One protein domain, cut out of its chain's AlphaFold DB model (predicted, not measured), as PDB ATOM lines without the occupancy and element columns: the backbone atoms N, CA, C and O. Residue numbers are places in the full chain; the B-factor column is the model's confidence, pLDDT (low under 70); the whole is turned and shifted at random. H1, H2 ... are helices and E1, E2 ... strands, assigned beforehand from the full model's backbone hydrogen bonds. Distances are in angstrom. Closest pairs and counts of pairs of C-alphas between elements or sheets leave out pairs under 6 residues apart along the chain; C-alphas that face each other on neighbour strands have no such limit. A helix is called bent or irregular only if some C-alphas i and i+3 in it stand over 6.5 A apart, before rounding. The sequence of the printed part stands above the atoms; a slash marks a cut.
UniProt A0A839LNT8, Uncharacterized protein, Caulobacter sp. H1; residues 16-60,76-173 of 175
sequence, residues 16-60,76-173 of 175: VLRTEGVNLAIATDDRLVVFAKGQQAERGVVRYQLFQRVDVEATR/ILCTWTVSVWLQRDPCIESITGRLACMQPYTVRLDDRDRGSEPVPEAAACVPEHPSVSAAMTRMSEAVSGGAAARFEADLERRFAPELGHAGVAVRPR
ATOM      1  N   VAL A  16      31.855   3.976  91.002       94.06
ATOM      2  CA  VAL A  16      30.552   4.609  90.741       94.06
ATOM      3  C   VAL A  16      29.457   3.731  91.342       94.06
ATOM      4  O   VAL A  16      29.268   2.593  90.921       94.06
ATOM      5  N   LEU A  17      28.738   4.264  92.328       94.81
ATOM      6  CA  LEU A  17      27.704   3.536  93.068       94.81
ATOM      7  C   LEU A  17      26.308   3.749  92.482       94.81
ATOM      8  O   LEU A  17      25.468   2.851  92.532       94.81
ATOM      9  N   ARG A  18      26.038   4.956  91.973       94.00
ATOM     10  CA  ARG A  18      24.739   5.339  91.411       94.00
ATOM     11  C   ARG A  18      24.899   6.521  90.467       94.00
ATOM     12  O   ARG A  18      25.669   7.434  90.752       94.00
ATOM     13  N   THR A  19      24.095   6.537  89.413       95.50
ATOM     14  CA  THR A  19      23.928   7.691  88.528       95.50
ATOM     15  C   THR A  19      22.444   7.908  88.284       95.50
ATOM     16  O   THR A  19      21.702   6.948  88.075       95.50
ATOM     17  N   GLU A  20      22.010   9.160  88.301       96.06
ATOM     18  CA  GLU A  20      20.628   9.540  88.025       96.06
ATOM     19  C   GLU A  20      20.587  10.878  87.285       96.06
ATOM     20  O   GLU A  20      21.535  11.662  87.336       96.06
ATOM     21  N   GLY A  21      19.500  11.147  86.563       95.00
ATOM     22  CA  GLY A  21      19.334  12.434  85.913       95.00
ATOM     23  C   GLY A  21      17.895  12.763  85.555       95.00
ATOM     24  O   GLY A  21      17.064  11.881  85.344       95.00
ATOM     25  N   VAL A  22      17.617  14.061  85.477       97.56
ATOM     26  CA  VAL A  22      16.290  14.607  85.180       97.56
ATOM     27  C   VAL A  22      16.407  15.819  84.260       97.56
ATOM     28  O   VAL A  22      17.386  16.566  84.302       97.56
ATOM     29  N   ASN A  23      15.392  16.022  83.420       97.44
ATOM     30  CA  ASN A  23      15.240  17.229  82.615       97.44
ATOM     31  C   ASN A  23      14.044  18.029  83.129       97.44
ATOM     32  O   ASN A  23      12.958  17.474  83.285       97.44
ATOM     33  N   LEU A  24      14.227  19.329  83.353       97.06
ATOM     34  CA  LEU A  24      13.182  20.220  83.854       97.06
ATOM     35  C   LEU A  24      13.056  21.449  82.965       97.06
ATOM     36  O   LEU A  24      14.051  22.110  82.671       97.06
ATOM     37  N   ALA A  25      11.831  21.764  82.549       96.94
ATOM     38  CA  ALA A  25      11.548  22.979  81.797       96.94
ATOM     39  C   ALA A  25      11.794  24.227  82.660       96.94
ATOM     40  O   ALA A  25      11.460  24.245  83.842       96.94
ATOM     41  N   ILE A  26      12.367  25.263  82.047       97.50
ATOM     42  CA  ILE A  26      12.607  26.576  82.662       97.50
ATOM     43  C   ILE A  26      11.665  27.608  82.040       97.50
ATOM     44  O   ILE A  26      10.966  28.323  82.750       97.50
ATOM     45  N   ALA A  27      11.650  27.694  80.709       97.50
ATOM     46  CA  ALA A  27      10.871  28.688  79.980       97.50
ATOM     47  C   ALA A  27      10.530  28.196  78.573       97.50
ATOM     48  O   ALA A  27      11.288  27.423  77.986       97.50
ATOM     49  N   THR A  28       9.430  28.694  78.017       97.00
ATOM     50  CA  THR A  28       8.983  28.403  76.650       97.00
ATOM     51  C   THR A  28       8.512  29.675  75.960       97.00
ATOM     52  O   THR A  28       7.925  30.531  76.621       97.00
ATOM     53  N   ASP A  29       8.721  29.789  74.650       96.19
ATOM     54  CA  ASP A  29       8.160  30.874  73.832       96.19
ATOM     55  C   ASP A  29       7.904  30.400  72.398       96.19
ATOM     56  O   ASP A  29       8.709  29.668  71.822       96.19
ATOM     57  N   ASP A  30       6.811  30.867  71.803       95.88
ATOM     58  CA  ASP A  30       6.418  30.551  70.431       95.88
ATOM     59  C   ASP A  30       6.686  31.772  69.543       95.88
ATOM     60  O   ASP A  30       5.963  32.773  69.571       95.88
ATOM     61  N   ARG A  31       7.723  31.691  68.703       95.19
ATOM     62  CA  ARG A  31       8.094  32.777  67.788       95.19
ATOM     63  C   ARG A  31       7.386  32.593  66.455       95.19
ATOM     64  O   ARG A  31       7.688  31.670  65.702       95.19
ATOM     65  N   LEU A  32       6.450  33.487  66.151       95.12
ATOM     66  CA  LEU A  32       5.755  33.502  64.864       95.12
ATOM     67  C   LEU A  32       6.716  33.937  63.758       95.12
ATOM     68  O   LEU A  32       7.344  34.995  63.844       95.12
ATOM     69  N   VAL A  33       6.796  33.142  62.696       96.19
ATOM     70  CA  VAL A  33       7.719  33.373  61.583       96.19
ATOM     71  C   VAL A  33       7.050  33.150  60.231       96.19
ATOM     72  O   VAL A  33       5.995  32.522  60.116       96.19
ATOM     73  N   VAL A  34       7.685  33.679  59.194       96.00
ATOM     74  CA  VAL A  34       7.456  33.296  57.802       96.00
ATOM     75  C   VAL A  34       8.722  32.621  57.290       96.00
ATOM     76  O   VAL A  34       9.805  33.209  57.351       96.00
ATOM     77  N   PHE A  35       8.571  31.401  56.784       94.94
ATOM     78  CA  PHE A  35       9.605  30.663  56.069       94.94
ATOM     79  C   PHE A  35       9.445  30.925  54.575       94.94
ATOM     80  O   PHE A  35       8.365  30.711  54.032       94.94
ATOM     81  N   ALA A  36      10.495  31.369  53.889       95.62
ATOM     82  CA  ALA A  36      10.456  31.628  52.453       95.62
ATOM     83  C   ALA A  36      11.580  30.892  51.720       95.62
ATOM     84  O   ALA A  36      12.740  30.956  52.129       95.62
ATOM     85  N   LYS A  37      11.247  30.225  50.611       94.94
ATOM     86  CA  LYS A  37      12.205  29.552  49.724       94.94
ATOM     87  C   LYS A  37      11.801  29.764  48.269       94.94
ATOM     88  O   LYS A  37      10.751  29.303  47.825       94.94
ATOM     89  N   GLY A  38      12.643  30.459  47.504       93.00
ATOM     90  CA  GLY A  38      12.296  30.864  46.140       93.00
ATOM     91  C   GLY A  38      11.048  31.755  46.127       93.00
ATOM     92  O   GLY A  38      11.043  32.803  46.761       93.00
ATOM     93  N   GLN A  39      10.001  31.330  45.412       91.88
ATOM     94  CA  GLN A  39       8.709  32.035  45.331       91.88
ATOM     95  C   GLN A  39       7.670  31.535  46.352       91.88
ATOM     96  O   GLN A  39       6.554  32.041  46.383       91.88
ATOM     97  N   GLN A  40       8.011  30.526  47.159       92.06
ATOM     98  CA  GLN A  40       7.111  29.958  48.164       92.06
ATOM     99  C   GLN A  40       7.347  30.631  49.514       92.06
ATOM    100  O   GLN A  40       8.499  30.838  49.912       92.06
ATOM    101  N   ALA A  41       6.262  30.949  50.215       93.31
ATOM    102  CA  ALA A  41       6.295  31.495  51.563       93.31
ATOM    103  C   ALA A  41       5.210  30.836  52.413       93.31
ATOM    104  O   ALA A  41       4.038  30.861  52.049       93.31
ATOM    105  N   GLU A  42       5.612  30.296  53.556       93.62
ATOM    106  CA  GLU A  42       4.739  29.594  54.486       93.62
ATOM    107  C   GLU A  42       4.797  30.255  55.860       93.62
ATOM    108  O   GLU A  42       5.852  30.698  56.328       93.62
ATOM    109  N   ARG A  43       3.647  30.326  56.526       95.38
ATOM    110  CA  ARG A  43       3.573  30.772  57.919       95.38
ATOM    111  C   ARG A  43       4.046  29.649  58.827       95.38
ATOM    112  O   ARG A  43       3.911  28.473  58.503       95.38
ATOM    113  N   GLY A  44       4.583  30.004  59.983       95.62
ATOM    114  CA  GLY A  44       4.989  29.011  60.956       95.62
ATOM    115  C   GLY A  44       5.262  29.581  62.333       95.62
ATOM    116  O   GLY A  44       5.097  30.774  62.601       95.62
ATOM    117  N   VAL A  45       5.684  28.680  63.207       96.25
ATOM    118  CA  VAL A  45       6.078  28.942  64.586       96.25
ATOM    119  C   VAL A  45       7.404  28.242  64.821       96.25
ATOM    120  O   VAL A  45       7.565  27.090  64.433       96.25
ATOM    121  N   VAL A  46       8.343  28.904  65.483       96.62
ATOM    122  CA  VAL A  46       9.467  28.224  66.131       96.62
ATOM    123  C   VAL A  46       9.161  28.184  67.613       96.62
ATOM    124  O   VAL A  46       9.163  29.229  68.266       96.62
ATOM    125  N   ARG A  47       8.862  26.993  68.137       97.06
ATOM    126  CA  ARG A  47       8.685  26.819  69.576       97.06
ATOM    127  C   ARG A  47      10.040  26.635  70.214       97.06
ATOM    128  O   ARG A  47      10.799  25.730  69.860       97.06
ATOM    129  N   TYR A  48      10.333  27.501  71.156       97.62
ATOM    130  CA  TYR A  48      11.537  27.451  71.944       97.62
ATOM    131  C   TYR A  48      11.232  26.935  73.338       97.62
ATOM    132  O   TYR A  48      10.218  27.287  73.937       97.62
ATOM    133  N   GLN A  49      12.152  26.138  73.874       97.75
ATOM    134  CA  GLN A  49      12.134  25.735  75.272       97.75
ATOM    135  C   GLN A  49      13.550  25.783  75.841       97.75
ATOM    136  O   GLN A  49      14.459  25.141  75.316       97.75
ATOM    137  N   LEU A  50      13.730  26.513  76.941       98.06
ATOM    138  CA  LEU A  50      14.866  26.313  77.834       98.06
ATOM    139  C   LEU A  50      14.506  25.218  78.821       98.06
ATOM    140  O   LEU A  50      13.443  25.247  79.443       98.06
ATOM    141  N   PHE A  51      15.409  24.268  78.985       97.94
ATOM    142  CA  PHE A  51      15.321  23.267  80.032       97.94
ATOM    143  C   PHE A  51      16.701  23.050  80.637       97.94
ATOM    144  O   PHE A  51      17.721  23.236  79.976       97.94
ATOM    145  N   GLN A  52      16.739  22.661  81.903       97.94
ATOM    146  CA  GLN A  52      17.959  22.184  82.533       97.94
ATOM    147  C   GLN A  52      17.983  20.666  82.537       97.94
ATOM    148  O   GLN A  52      16.974  20.022  82.814       97.94
ATOM    149  N   ARG A  53      19.159  20.117  82.257       98.19
ATOM    150  CA  ARG A  53      19.515  18.730  82.511       98.19
ATOM    151  C   ARG A  53      20.331  18.683  83.792       98.19
ATOM    152  O   ARG A  53      21.335  19.390  83.906       98.19
ATOM    153  N   VAL A  54      19.894  17.856  84.726       98.31
ATOM    154  CA  VAL A  54      20.574  17.591  85.988       98.31
ATOM    155  C   VAL A  54      21.082  16.168  85.923       98.31
ATOM    156  O   VAL A  54      20.290  15.256  85.713       98.31
ATOM    157  N   ASP A  55      22.382  15.990  86.082       98.31
ATOM    158  CA  ASP A  55      23.012  14.683  86.218       98.31
ATOM    159  C   ASP A  55      23.642  14.627  87.618       98.31
ATOM    160  O   ASP A  55      24.380  15.545  87.993       98.31
ATOM    161  N   VAL A  56      23.344  13.579  88.384       98.25
ATOM    162  CA  VAL A  56      23.942  13.299  89.695       98.25
ATOM    163  C   VAL A  56      24.657  11.953  89.669       98.25
ATOM    164  O   VAL A  56      24.191  10.998  89.046       98.25
ATOM    165  N   GLU A  57      25.797  11.871  90.344       98.19
ATOM    166  CA  GLU A  57      26.614  10.665  90.415       98.19
ATOM    167  C   GLU A  57      27.174  10.487  91.829       98.19
ATOM    168  O   GLU A  57      27.913  11.339  92.333       98.19
ATOM    169  N   ALA A  58      26.820   9.367  92.460       97.38
ATOM    170  CA  ALA A  58      27.391   8.926  93.722       97.38
ATOM    171  C   ALA A  58      28.654   8.115  93.447       97.38
ATOM    172  O   ALA A  58      28.592   7.047  92.832       97.38
ATOM    173  N   THR A  59      29.783   8.584  93.959       96.62
ATOM    174  CA  THR A  59      31.072   7.904  93.830       96.62
ATOM    175  C   THR A  59      31.661   7.622  95.200       96.62
ATOM    176  O   THR A  59      31.576   8.444  96.111       96.62
ATOM    177  N   ARG A  60      32.279   6.457  95.365       93.25
ATOM    178  CA  ARG A  60      33.177   6.193  96.485       93.25
ATOM    179  C   ARG A  60      34.605   6.390  95.983       93.25
ATOM    180  O   ARG A  60      35.033   5.650  95.093       93.25
ATOM    181  N   ILE A  76      31.066   8.570 100.698       95.44
ATOM    182  CA  ILE A  76      30.451   8.627  99.375       95.44
ATOM    183  C   ILE A  76      30.293  10.100  99.007       95.44
ATOM    184  O   ILE A  76      29.736  10.877  99.779       95.44
ATOM    185  N   LEU A  77      30.779  10.488  97.833       96.81
ATOM    186  CA  LEU A  77      30.609  11.821  97.275       96.81
ATOM    187  C   LEU A  77      29.448  11.805  96.289       96.81
ATOM    188  O   LEU A  77      29.486  11.082  95.294       96.81
ATOM    189  N   CYS A  78      28.438  12.627  96.545       97.88
ATOM    190  CA  CYS A  78      27.440  12.970  95.550       97.88
ATOM    191  C   CYS A  78      27.955  14.147  94.733       97.88
ATOM    192  O   CYS A  78      28.157  15.238  95.263       97.88
ATOM    193  N   THR A  79      28.191  13.928  93.448       98.19
ATOM    194  CA  THR A  79      28.576  14.971  92.497       98.19
ATOM    195  C   THR A  79      27.385  15.305  91.617       98.19
ATOM    196  O   THR A  79      26.595  14.426  91.283       98.19
ATOM    197  N   TRP A  80      27.236  16.570  91.238       98.44
ATOM    198  CA  TRP A  80      26.161  16.985  90.345       98.44
ATOM    199  C   TRP A  80      26.640  17.954  89.276       98.44
ATOM    200  O   TRP A  80      27.604  18.711  89.426       98.44
ATOM    201  N   THR A  81      25.919  17.942  88.165       98.50
ATOM    202  CA  THR A  81      26.008  18.932  87.102       98.50
ATOM    203  C   THR A  81      24.601  19.374  86.733       98.50
ATOM    204  O   THR A  81      23.792  18.554  86.314       98.50
ATOM    205  N   VAL A  82      24.344  20.678  86.788       98.44
ATOM    206  CA  VAL A  82      23.158  21.301  86.188       98.44
ATOM    207  C   VAL A  82      23.614  22.009  84.918       98.44
ATOM    208  O   VAL A  82      24.491  22.864  84.975       98.44
ATOM    209  N   SER A  83      23.085  21.634  83.758       98.31
ATOM    210  CA  SER A  83      23.405  22.267  82.469       98.31
ATOM    211  C   SER A  83      22.144  22.747  81.780       98.31
ATOM    212  O   SER A  83      21.154  22.021  81.755       98.31
ATOM    213  N   VAL A  84      22.197  23.916  81.154       98.25
ATOM    214  CA  VAL A  84      21.048  24.461  80.423       98.25
ATOM    215  C   VAL A  84      21.119  24.076  78.953       98.25
ATOM    216  O   VAL A  84      22.185  24.042  78.334       98.25
ATOM    217  N   TRP A  85      19.958  23.786  78.388       98.00
ATOM    218  CA  TRP A  85      19.767  23.408  77.003       98.00
ATOM    219  C   TRP A  85      18.653  24.240  76.381       98.00
ATOM    220  O   TRP A  85      17.668  24.589  77.031       98.00
ATOM    221  N   LEU A  86      18.820  24.534  75.096       97.94
ATOM    222  CA  LEU A  86      17.834  25.184  74.249       97.94
ATOM    223  C   LEU A  86      17.284  24.160  73.258       97.94
ATOM    224  O   LEU A  86      18.033  23.662  72.419       97.94
ATOM    225  N   GLN A  87      15.991  23.864  73.340       97.38
ATOM    226  CA  GLN A  87      15.260  23.090  72.344       97.38
ATOM    227  C   GLN A  87      14.576  24.023  71.348       97.38
ATOM    228  O   GLN A  87      14.022  25.054  71.736       97.38
ATOM    229  N   ARG A  88      14.588  23.621  70.077       96.81
ATOM    230  CA  ARG A  88      13.844  24.258  68.988       96.81
ATOM    231  C   ARG A  88      12.920  23.237  68.360       96.81
ATOM    232  O   ARG A  88      13.356  22.132  68.046       96.81
ATOM    233  N   ASP A  89      11.680  23.635  68.147       96.06
ATOM    234  CA  ASP A  89      10.687  22.855  67.427       96.06
ATOM    235  C   ASP A  89      10.041  23.745  66.347       96.06
ATOM    236  O   ASP A  89       9.133  24.532  66.641       96.06
ATOM    237  N   PRO A  90      10.580  23.734  65.112       94.94
ATOM    238  CA  PRO A  90      10.042  24.526  64.020       94.94
ATOM    239  C   PRO A  90       8.831  23.831  63.394       94.94
ATOM    240  O   PRO A  90       8.895  22.680  62.960       94.94
ATOM    241  N   CYS A  91       7.734  24.571  63.296       95.56
ATOM    242  CA  CYS A  91       6.457  24.118  62.773       95.56
ATOM    243  C   CYS A  91       5.991  25.003  61.617       95.56
ATOM    244  O   CYS A  91       6.014  26.231  61.716       95.56
ATOM    245  N   ILE A  92       5.502  24.380  60.547       94.31
ATOM    246  CA  ILE A  92       4.849  25.066  59.428       94.31
ATOM    247  C   ILE A  92       3.332  25.009  59.633       94.31
ATOM    248  O   ILE A  92       2.788  23.974  60.020       94.31
ATOM    249  N   GLU A  93       2.652  26.126  59.397       93.88
ATOM    250  CA  GLU A  93       1.198  26.255  59.434       93.88
ATOM    251  C   GLU A  93       0.615  25.863  58.070       93.88
ATOM    252  O   GLU A  93       0.953  26.448  57.046       93.88
ATOM    253  N   SER A  94      -0.266  24.863  58.044       88.44
ATOM    254  CA  SER A  94      -0.987  24.475  56.834       88.44
ATOM    255  C   SER A  94      -2.046  25.514  56.450       88.44
ATOM    256  O   SER A  94      -2.487  26.320  57.266       88.44
ATOM    257  N   ILE A  95      -2.580  25.398  55.230       84.50
ATOM    258  CA  ILE A  95      -3.733  26.194  54.757       84.50
ATOM    259  C   ILE A  95      -4.951  26.063  55.695       84.50
ATOM    260  O   ILE A  95      -5.761  26.980  55.802       84.50
ATOM    261  N   THR A  96      -5.079  24.935  56.397       87.94
ATOM    262  CA  THR A  96      -6.157  24.677  57.365       87.94
ATOM    263  C   THR A  96      -5.825  25.127  58.793       87.94
ATOM    264  O   THR A  96      -6.587  24.828  59.708       87.94
ATOM    265  N   GLY A  97      -4.697  25.813  59.004       85.94
ATOM    266  CA  GLY A  97      -4.240  26.289  60.313       85.94
ATOM    267  C   GLY A  97      -3.634  25.203  61.209       85.94
ATOM    268  O   GLY A  97      -3.422  25.429  62.398       85.94
ATOM    269  N   ARG A  98      -3.367  24.000  60.680       91.25
ATOM    270  CA  ARG A  98      -2.739  22.910  61.446       91.25
ATOM    271  C   ARG A  98      -1.224  23.059  61.408       91.25
ATOM    272  O   ARG A  98      -0.657  23.301  60.349       91.25
ATOM    273  N   LEU A  99      -0.568  22.848  62.543       92.56
ATOM    274  CA  LEU A  99       0.890  22.874  62.629       92.56
ATOM    275  C   LEU A  99       1.482  21.495  62.324       92.56
ATOM    276  O   LEU A  99       1.090  20.499  62.934       92.56
ATOM    277  N   ALA A 100       2.442  21.457  61.401       92.75
ATOM    278  CA  ALA A 100       3.304  20.312  61.142       92.75
ATOM    279  C   ALA A 100       4.722  20.651  61.618       92.75
ATOM    280  O   ALA A 100       5.417  21.458  61.000       92.75
ATOM    281  N   CYS A 101       5.108  20.065  62.748       92.56
ATOM    282  CA  CYS A 101       6.382  20.314  63.408       92.56
ATOM    283  C   CYS A 101       7.452  19.322  62.943       92.56
ATOM    284  O   CYS A 101       7.161  18.151  62.684       92.56
ATOM    285  N   MET A 102       8.683  19.801  62.799       88.50
ATOM    286  CA  MET A 102       9.835  18.944  62.532       88.50
ATOM    287  C   MET A 102      10.256  18.196  63.804       88.50
ATOM    288  O   MET A 102       9.670  18.363  64.869       88.50
ATOM    289  N   GLN A 103      11.276  17.340  63.705       89.81
ATOM    290  CA  GLN A 103      11.869  16.757  64.907       89.81
ATOM    291  C   GLN A 103      12.511  17.863  65.757       89.81
ATOM    292  O   GLN A 103      13.319  18.631  65.217       89.81
ATOM    293  N   PRO A 104      12.197  17.937  67.063       91.62
ATOM    294  CA  PRO A 104      12.868  18.861  67.953       91.62
ATOM    295  C   PRO A 104      14.358  18.552  68.009       91.62
ATOM    296  O   PRO A 104      14.774  17.392  67.992       91.62
ATOM    297  N   TYR A 105      15.168  19.592  68.137       92.88
ATOM    298  CA  TYR A 105      16.599  19.430  68.351       92.88
ATOM    299  C   TYR A 105      17.093  20.389  69.421       92.88
ATOM    300  O   TYR A 105      16.523  21.461  69.644       92.88
ATOM    301  N   THR A 106      18.153  19.975  70.110       95.88
ATOM    302  CA  THR A 106      18.646  20.650  71.305       95.88
ATOM    303  C   THR A 106      20.081  21.117  71.125       95.88
ATOM    304  O   THR A 106      20.892  20.493  70.443       95.88
ATOM    305  N   VAL A 107      20.400  22.247  71.745       94.06
ATOM    306  CA  VAL A 107      21.753  22.793  71.814       94.06
ATOM    307  C   VAL A 107      22.079  23.054  73.272       94.06
ATOM    308  O   VAL A 107      21.308  23.696  73.986       94.06
ATOM    309  N   ARG A 108      23.231  22.551  73.711       95.50
ATOM    310  CA  ARG A 108      23.751  22.845  75.041       95.50
ATOM    311  C   ARG A 108      24.212  24.295  75.096       95.50
ATOM    312  O   ARG A 108      24.909  24.759  74.197       95.50
ATOM    313  N   LEU A 109      23.836  24.976  76.164       95.50
ATOM    314  CA  LEU A 109      24.267  26.330  76.457       95.50
ATOM    315  C   LEU A 109      25.466  26.315  77.411       95.50
ATOM    316  O   LEU A 109      25.756  25.303  78.051       95.50
ATOM    317  N   ASP A 110      26.159  27.447  77.501       95.56
ATOM    318  CA  ASP A 110      27.348  27.574  78.349       95.56
ATOM    319  C   ASP A 110      27.004  27.616  79.847       95.56
ATOM    320  O   ASP A 110      27.848  27.302  80.686       95.56
ATOM    321  N   ASP A 111      25.754  27.949  80.187       96.94
ATOM    322  CA  ASP A 111      25.249  27.997  81.557       96.94
ATOM    323  C   ASP A 111      25.316  26.610  82.215       96.94
ATOM    324  O   ASP A 111      24.641  25.648  81.815       96.94
ATOM    325  N   ARG A 112      26.165  26.512  83.240       96.69
ATOM    326  CA  ARG A 112      26.412  25.276  83.977       96.69
ATOM    327  C   ARG A 112      26.735  25.560  85.439       96.69
ATOM    328  O   ARG A 112      27.598  26.382  85.725       96.69
ATOM    329  N   ASP A 113      26.108  24.809  86.336       97.25
ATOM    330  CA  ASP A 113      26.494  24.693  87.746       97.25
ATOM    331  C   ASP A 113      27.066  23.284  87.974       97.25
ATOM    332  O   ASP A 113      26.634  22.302  87.355       97.25
ATOM    333  N   ARG A 114      28.088  23.181  88.818       97.94
ATOM    334  CA  ARG A 114      28.684  21.917  89.247       97.94
ATOM    335  C   ARG A 114      28.957  21.998  90.735       97.94
ATOM    336  O   ARG A 114      29.468  23.004  91.214       97.94
ATOM    337  N   GLY A 115      28.739  20.894  91.427       97.94
ATOM    338  CA  GLY A 115      29.137  20.780  92.817       97.94
ATOM    339  C   GLY A 115      29.321  19.337  93.235       97.94
ATOM    340  O   GLY A 115      29.118  18.401  92.457       97.94
ATOM    341  N   SER A 116      29.765  19.185  94.471       97.50
ATOM    342  CA  SER A 116      29.933  17.892  95.105       97.50
ATOM    343  C   SER A 116      29.818  18.032  96.609       97.50
ATOM    344  O   SER A 116      30.333  19.003  97.167       97.50
ATOM    345  N   GLU A 117      29.239  17.040  97.268       97.06
ATOM    346  CA  GLU A 117      29.187  16.973  98.725       97.06
ATOM    347  C   GLU A 117      29.208  15.520  99.219       97.06
ATOM    348  O   GLU A 117      28.816  14.612  98.480       97.06
ATOM    349  N   PRO A 118      29.671  15.266 100.451       96.44
ATOM    350  CA  PRO A 118      29.571  13.943 101.043       96.44
ATOM    351  C   PRO A 118      28.116  13.605 101.394       96.44
ATOM    352  O   PRO A 118      27.390  14.439 101.934       96.44
ATOM    353  N   VAL A 119      27.716  12.359 101.152       95.88
ATOM    354  CA  VAL A 119      26.400  11.816 101.514       95.88
ATOM    355  C   VAL A 119      26.551  10.544 102.356       95.88
ATOM    356  O   VAL A 119      27.532   9.813 102.191       95.88
ATOM    357  N   PRO A 120      25.601  10.253 103.266       92.94
ATOM    358  CA  PRO A 120      25.689   9.079 104.139       92.94
ATOM    359  C   PRO A 120      25.556   7.759 103.369       92.94
ATOM    360  O   PRO A 120      26.179   6.763 103.729       92.94
ATOM    361  N   GLU A 121      24.773   7.751 102.293       94.94
ATOM    362  CA  GLU A 121      24.545   6.588 101.442       94.94
ATOM    363  C   GLU A 121      24.335   7.012  99.986       94.94
ATOM    364  O   GLU A 121      23.841   8.105  99.706       94.94
ATOM    365  N   ALA A 122      24.667   6.132  99.038       95.00
ATOM    366  CA  ALA A 122      24.501   6.417  97.610       95.00
ATOM    367  C   ALA A 122      23.035   6.683  97.227       95.00
ATOM    368  O   ALA A 122      22.773   7.412  96.274       95.00
ATOM    369  N   ALA A 123      22.078   6.125  97.980       95.31
ATOM    370  CA  ALA A 123      20.654   6.335  97.751       95.31
ATOM    371  C   ALA A 123      20.195   7.780  97.993       95.31
ATOM    372  O   ALA A 123      19.189   8.182  97.418       95.31
ATOM    373  N   ALA A 124      20.945   8.553  98.783       95.75
ATOM    374  CA  ALA A 124      20.672   9.965  99.027       95.75
ATOM    375  C   ALA A 124      21.138  10.876  97.874       95.75
ATOM    376  O   ALA A 124      20.713  12.025  97.801       95.75
ATOM    377  N   CYS A 125      21.993  10.388  96.967       97.50
ATOM    378  CA  CYS A 125      22.456  11.161  95.815       97.50
ATOM    379  C   CYS A 125      21.432  11.106  94.675       97.50
ATOM    380  O   CYS A 125      21.547  10.305  93.745       97.50
ATOM    381  N   VAL A 126      20.411  11.950  94.789       97.06
ATOM    382  CA  VAL A 126      19.294  12.081  93.846       97.06
ATOM    383  C   VAL A 126      19.072  13.560  93.505       97.06
ATOM    384  O   VAL A 126      19.533  14.425  94.258       97.06
ATOM    385  N   PRO A 127      18.384  13.896  92.399       96.88
ATOM    386  CA  PRO A 127      18.097  15.289  92.041       96.88
ATOM    387  C   PRO A 127      17.388  16.096  93.140       96.88
ATOM    388  O   PRO A 127      17.576  17.307  93.246       96.88
ATOM    389  N   GLU A 128      16.602  15.435  93.988       96.44
ATOM    390  CA  GLU A 128      15.872  16.038  95.105       96.44
ATOM    391  C   GLU A 128      16.756  16.325  96.331       96.44
ATOM    392  O   GLU A 128      16.284  16.950  97.283       96.44
ATOM    393  N   HIS A 129      18.026  15.899  96.334       97.38
ATOM    394  CA  HIS A 129      18.944  16.192  97.435       97.38
ATOM    395  C   HIS A 129      19.056  17.717  97.646       97.38
ATOM    396  O   HIS A 129      19.190  18.446  96.657       97.38
ATOM    397  N   PRO A 130      19.032  18.241  98.891       97.88
ATOM    398  CA  PRO A 130      18.902  19.678  99.144       97.88
ATOM    399  C   PRO A 130      19.886  20.576  98.384       97.88
ATOM    400  O   PRO A 130      19.473  21.586  97.815       97.88
ATOM    401  N   SER A 131      21.171  20.214  98.314       97.69
ATOM    402  CA  SER A 131      22.170  21.028  97.605       97.69
ATOM    403  C   SER A 131      22.020  20.961  96.083       97.69
ATOM    404  O   SER A 131      22.252  21.965  95.403       97.69
ATOM    405  N   VAL A 132      21.577  19.816  95.549       98.19
ATOM    406  CA  VAL A 132      21.276  19.643  94.121       98.19
ATOM    407  C   VAL A 132      20.037  20.460  93.758       98.19
ATOM    408  O   VAL A 132      20.091  21.276  92.840       98.19
ATOM    409  N   SER A 133      18.965  20.347  94.547       97.94
ATOM    410  CA  SER A 133      17.744  21.143  94.396       97.94
ATOM    411  C   SER A 133      18.026  22.648  94.484       97.94
ATOM    412  O   SER A 133      17.568  23.423  93.645       97.94
ATOM    413  N   ALA A 134      18.874  23.080  95.423       98.12
ATOM    414  CA  ALA A 134      19.290  24.475  95.517       98.12
ATOM    415  C   ALA A 134      20.066  24.942  94.271       98.12
ATOM    416  O   ALA A 134      19.861  26.066  93.811       98.12
ATOM    417  N   ALA A 135      20.938  24.102  93.700       98.25
ATOM    418  CA  ALA A 135      21.628  24.402  92.441       98.25
ATOM    419  C   ALA A 135      20.654  24.517  91.260       98.25
ATOM    420  O   ALA A 135      20.757  25.446  90.458       98.25
ATOM    421  N   MET A 136      19.667  23.624  91.192       98.12
ATOM    422  CA  MET A 136      18.601  23.651  90.188       98.12
ATOM    423  C   MET A 136      17.766  24.931  90.269       98.12
ATOM    424  O   MET A 136      17.475  25.530  89.234       98.12
ATOM    425  N   THR A 137      17.402  25.371  91.475       97.81
ATOM    426  CA  THR A 137      16.661  26.623  91.680       97.81
ATOM    427  C   THR A 137      17.486  27.825  91.243       97.81
ATOM    428  O   THR A 137      17.016  28.601  90.414       97.81
ATOM    429  N   ARG A 138      18.740  27.943  91.707       96.94
ATOM    430  CA  ARG A 138      19.622  29.057  91.317       96.94
ATOM    431  C   ARG A 138      19.809  29.145  89.804       96.94
ATOM    432  O   ARG A 138      19.776  30.240  89.251       96.94
ATOM    433  N   MET A 139      20.001  28.007  89.132       97.38
ATOM    434  CA  MET A 139      20.150  27.968  87.675       97.38
ATOM    435  C   MET A 139      18.869  28.414  86.961       97.38
ATOM    436  O   MET A 139      18.923  29.238  86.047       97.38
ATOM    437  N   SER A 140      17.712  27.909  87.393       97.00
ATOM    438  CA  SER A 140      16.417  28.304  86.833       97.00
ATOM    439  C   SER A 140      16.163  29.809  86.993       97.00
ATOM    440  O   SER A 140      15.812  30.497  86.031       97.00
ATOM    441  N   GLU A 141      16.419  30.355  88.182       95.75
ATOM    442  CA  GLU A 141      16.276  31.785  88.476       95.75
ATOM    443  C   GLU A 141      17.227  32.644  87.635       95.75
ATOM    444  O   GLU A 141      16.789  33.619  87.025       95.75
ATOM    445  N   ALA A 142      18.501  32.252  87.527       94.81
ATOM    446  CA  ALA A 142      19.501  32.982  86.750       94.81
ATOM    447  C   ALA A 142      19.145  33.091  85.256       94.81
ATOM    448  O   ALA A 142      19.505  34.068  84.599       94.81
ATOM    449  N   VAL A 143      18.440  32.097  84.713       94.94
ATOM    450  CA  VAL A 143      18.184  31.985  83.271       94.94
ATOM    451  C   VAL A 143      16.790  32.472  82.877       94.94
ATOM    452  O   VAL A 143      16.617  33.037  81.794       94.94
ATOM    453  N   SER A 144      15.789  32.278  83.738       94.38
ATOM    454  CA  SER A 144      14.379  32.554  83.428       94.38
ATOM    455  C   SER A 144      14.114  34.013  83.038       94.38
ATOM    456  O   SER A 144      13.424  34.260  82.047       94.38
ATOM    457  N   GLY A 145      14.722  34.982  83.733       91.69
ATOM    458  CA  GLY A 145      14.512  36.415  83.478       91.69
ATOM    459  C   GLY A 145      14.961  36.897  82.090       91.69
ATOM    460  O   GLY A 145      14.434  37.885  81.582       91.69
ATOM    461  N   GLY A 146      15.901  36.193  81.451       93.50
ATOM    462  CA  GLY A 146      16.440  36.527  80.127       93.50
ATOM    463  C   GLY A 146      15.940  35.635  78.988       93.50
ATOM    464  O   GLY A 146      16.410  35.778  77.857       93.50
ATOM    465  N   ALA A 147      15.020  34.703  79.256       95.62
ATOM    466  CA  ALA A 147      14.662  33.642  78.316       95.62
ATOM    467  C   ALA A 147      14.130  34.175  76.973       95.62
ATOM    468  O   ALA A 147      14.639  33.791  75.921       95.62
ATOM    469  N   ALA A 148      13.178  35.112  76.997       94.31
ATOM    470  CA  ALA A 148      12.589  35.680  75.780       94.31
ATOM    471  C   ALA A 148      13.637  36.368  74.885       94.31
ATOM    472  O   ALA A 148      13.708  36.101  73.684       94.31
ATOM    473  N   ALA A 149      14.510  37.190  75.477       94.88
ATOM    474  CA  ALA A 149      15.599  37.848  74.755       94.88
ATOM    475  C   ALA A 149      16.594  36.832  74.171       94.88
ATOM    476  O   ALA A 149      17.145  37.040  73.090       94.88
ATOM    477  N   ARG A 150      16.808  35.707  74.861       95.31
ATOM    478  CA  ARG A 150      17.661  34.617  74.383       95.31
ATOM    479  C   ARG A 150      17.051  33.879  73.195       95.31
ATOM    480  O   ARG A 150      17.782  33.563  72.260       95.31
ATOM    481  N   PHE A 151      15.741  33.639  73.202       96.44
ATOM    482  CA  PHE A 151      15.026  33.048  72.068       96.44
ATOM    483  C   PHE A 151      15.053  33.953  70.841       96.44
ATOM    484  O   PHE A 151      15.315  33.486  69.737       96.44
ATOM    485  N   GLU A 152      14.853  35.255  71.034       94.81
ATOM    486  CA  GLU A 152      14.978  36.251  69.969       94.81
ATOM    487  C   GLU A 152      16.389  36.285  69.384       94.81
ATOM    488  O   GLU A 152      16.578  36.144  68.176       94.81
ATOM    489  N   ALA A 153      17.391  36.382  70.259       95.00
ATOM    490  CA  ALA A 153      18.787  36.380  69.863       95.00
ATOM    491  C   ALA A 153      19.171  35.109  69.097       95.00
ATOM    492  O   ALA A 153      19.942  35.194  68.144       95.00
ATOM    493  N   ASP A 154      18.670  33.949  69.520       96.06
ATOM    494  CA  ASP A 154      18.917  32.682  68.842       96.06
ATOM    495  C   ASP A 154      18.242  32.621  67.469       96.06
ATOM    496  O   ASP A 154      18.889  32.232  66.493       96.06
ATOM    497  N   LEU A 155      16.980  33.054  67.384       95.75
ATOM    498  CA  LEU A 155      16.229  33.116  66.135       95.75
ATOM    499  C   LEU A 155      16.998  33.912  65.077       95.75
ATOM    500  O   LEU A 155      17.178  33.440  63.955       95.75
ATOM    501  N   GLU A 156      17.492  35.089  65.452       95.62
ATOM    502  CA  GLU A 156      18.177  36.008  64.542       95.62
ATOM    503  C   GLU A 156      19.614  35.594  64.224       95.62
ATOM    504  O   GLU A 156      20.051  35.702  63.078       95.62
ATOM    505  N   ARG A 157      20.374  35.148  65.231       95.31
ATOM    506  CA  ARG A 157      21.830  34.968  65.102       95.31
ATOM    507  C   ARG A 157      22.258  33.536  64.821       95.31
ATOM    508  O   ARG A 157      23.413  33.336  64.450       95.31
ATOM    509  N   ARG A 158      21.378  32.550  65.010       94.44
ATOM    510  CA  ARG A 158      21.689  31.132  64.774       94.44
ATOM    511  C   ARG A 158      20.668  30.449  63.880       94.44
ATOM    512  O   ARG A 158      21.024  30.057  62.775       94.44
ATOM    513  N   PHE A 159      19.409  30.366  64.306       94.38
ATOM    514  CA  PHE A 159      18.397  29.574  63.602       94.38
ATOM    515  C   PHE A 159      18.132  30.069  62.172       94.38
ATOM    516  O   PHE A 159      18.190  29.289  61.220       94.38
ATOM    517  N   ALA A 160      17.868  31.368  61.996       94.94
ATOM    518  CA  ALA A 160      17.620  31.931  60.672       94.94
ATOM    519  C   ALA A 160      18.848  31.816  59.739       94.94
ATOM    520  O   ALA A 160      18.669  31.364  58.605       94.94
ATOM    521  N   PRO A 161      20.085  32.138  60.176       95.38
ATOM    522  CA  PRO A 161      21.290  31.884  59.382       95.38
ATOM    523  C   PRO A 161      21.501  30.412  58.996       95.38
ATOM    524  O   PRO A 161      21.821  30.134  57.840       95.38
ATOM    525  N   GLU A 162      21.285  29.470  59.920       93.06
ATOM    526  CA  GLU A 162      21.417  28.027  59.658       93.06
ATOM    527  C   GLU A 162      20.488  27.571  58.526       93.06
ATOM    528  O   GLU A 162      20.921  26.894  57.591       93.06
ATOM    529  N   LEU A 163      19.223  27.996  58.558       92.69
ATOM    530  CA  LEU A 163      18.270  27.727  57.480       92.69
ATOM    531  C   LEU A 163      18.604  28.488  56.188       92.69
ATOM    532  O   LEU A 163      18.372  27.975  55.085       92.69
ATOM    533  N   GLY A 164      19.224  29.661  56.309       94.38
ATOM    534  CA  GLY A 164      19.746  30.438  55.189       94.38
ATOM    535  C   GLY A 164      20.747  29.653  54.339       94.38
ATOM    536  O   GLY A 164      20.684  29.725  53.112       94.38
ATOM    537  N   HIS A 165      21.595  28.818  54.953       94.44
ATOM    538  CA  HIS A 165      22.512  27.929  54.222       94.44
ATOM    539  C   HIS A 165      21.782  26.896  53.343       94.44
ATOM    540  O   HIS A 165      22.324  26.455  52.333       94.44
ATOM    541  N   ALA A 166      20.536  26.548  53.680       92.06
ATOM    542  CA  ALA A 166      19.669  25.673  52.885       92.06
ATOM    543  C   ALA A 166      18.741  26.442  51.914       92.06
ATOM    544  O   ALA A 166      17.826  25.855  51.313       92.06
ATOM    545  N   GLY A 167      18.954  27.756  51.766       94.94
ATOM    546  CA  GLY A 167      18.170  28.651  50.914       94.94
ATOM    547  C   GLY A 167      16.801  29.030  51.485       94.94
ATOM    548  O   GLY A 167      15.928  29.442  50.721       94.94
ATOM    549  N   VAL A 168      16.587  28.859  52.793       95.56
ATOM    550  CA  VAL A 168      15.340  29.227  53.476       95.56
ATOM    551  C   VAL A 168      15.559  30.517  54.260       95.56
ATOM    552  O   VAL A 168      16.346  30.560  55.200       95.56
ATOM    553  N   ALA A 169      14.839  31.574  53.896       95.69
ATOM    554  CA  ALA A 169      14.796  32.803  54.673       95.69
ATOM    555  C   ALA A 169      13.748  32.684  55.785       95.69
ATOM    556  O   ALA A 169      12.616  32.271  55.534       95.69
ATOM    557  N   VAL A 170      14.110  33.096  56.997       95.81
ATOM    558  CA  VAL A 170      13.202  33.167  58.147       95.81
ATOM    559  C   VAL A 170      13.021  34.629  58.516       95.81
ATOM    560  O   VAL A 170      14.002  35.361  58.648       95.81
ATOM    561  N   ARG A 171      11.774  35.073  58.665       93.44
ATOM    562  CA  ARG A 171      11.460  36.446  59.079       93.44
ATOM    563  C   ARG A 171      10.455  36.439  60.224       93.44
ATOM    564  O   ARG A 171       9.490  35.677  60.135       93.44
ATOM    565  N   PRO A 172      10.629  37.281  61.258       91.56
ATOM    566  CA  PRO A 172       9.599  37.477  62.267       91.56
ATOM    567  C   PRO A 172       8.283  37.897  61.611       91.56
ATOM    568  O   PRO A 172       8.258  38.759  60.728       91.56
ATOM    569  N   ARG A 173       7.183  37.284  62.040       87.44
ATOM    570  CA  ARG A 173       5.842  37.692  61.632       87.44
ATOM    571  C   ARG A 173       5.322  38.696  62.654       87.44
ATOM    572  O   ARG A 173       5.070  38.336  63.801       87.44
TER     573      ARG A 173
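Overview. This is residues 16 to 60 and 76 to 173 of the 175 residues of an uncharacterized protein of Caulobacter sp. H1 (UniProt A0A839LNT8). A long, twisted ribbon of antiparallel strands, E1, E2, E3 and E5, runs the length of a rod, and helices H1 and H2 pack on it one after the other. Short strands E4 and E6 extend the sheet near one end of the rod. The printed part has 143 residues, with two named helices and six named strands in the order E1 E2 E3 E4 E5 H1 H2 E6. The class is mixed, helices and strands; the whole is loose, with a radius of gyration of the C-alphas of 19.2 A and spans of 65 by 27 by 24 A.

Along the chain. E1, residues 16 to 37, begins at C-alpha 16 (30.552, 4.609, 90.741), spans 51.4 A and bends by 84 degrees at residue 34. E2, residues 40 to 60, spans 59.8 A; E3, residues 76 to 93, 52.6 A; E5, residues 105 to 119, 35.4 A. E4 is residues 99 to 101. H1, residues 130 to 144, spans 20.8 A; H2, residues 147 to 164, 23.9 A. E6, residues 169 to 172, ends at C-alpha 172 (9.599, 37.477, 62.267).

Arrangement. In the branched sheet E1 and E2 form a hairpin, with N 29 and O 48 at 3.0 A. E3 has E2 on one side, N 85 and O 51 at 2.8 A, and E4 and E5 on the other, N 92 and O 100 at 3.0 A and N 80 and O 115 at 2.9 A. E6 is antiparallel to E1, N 34 and O 171 at 2.9 A. H1 is on the sheet; its closest C-alphas to E1 are Ser 140 and Ile 26, 5.9 A. H2 is on it too, with C-alphas of Ala 147 and Ala 27 6.5 A apart. H2 is only just irregular, C-alphas 157 and 160 being 6.8 A apart. Every O i to N i+4 pair is within hydrogen-bond range in H1, and 11 of 14 in H2.

Size, cuts and confidence. The farthest C-alphas, Gln 39 and Pro 120, are 65.4 A apart. Residues 61 to 75 are not printed; C-alphas 60 and 76 are 4.7 A apart across the cut. Of the links printed whole, none is long. No printed residue is under 70 in pLDDT.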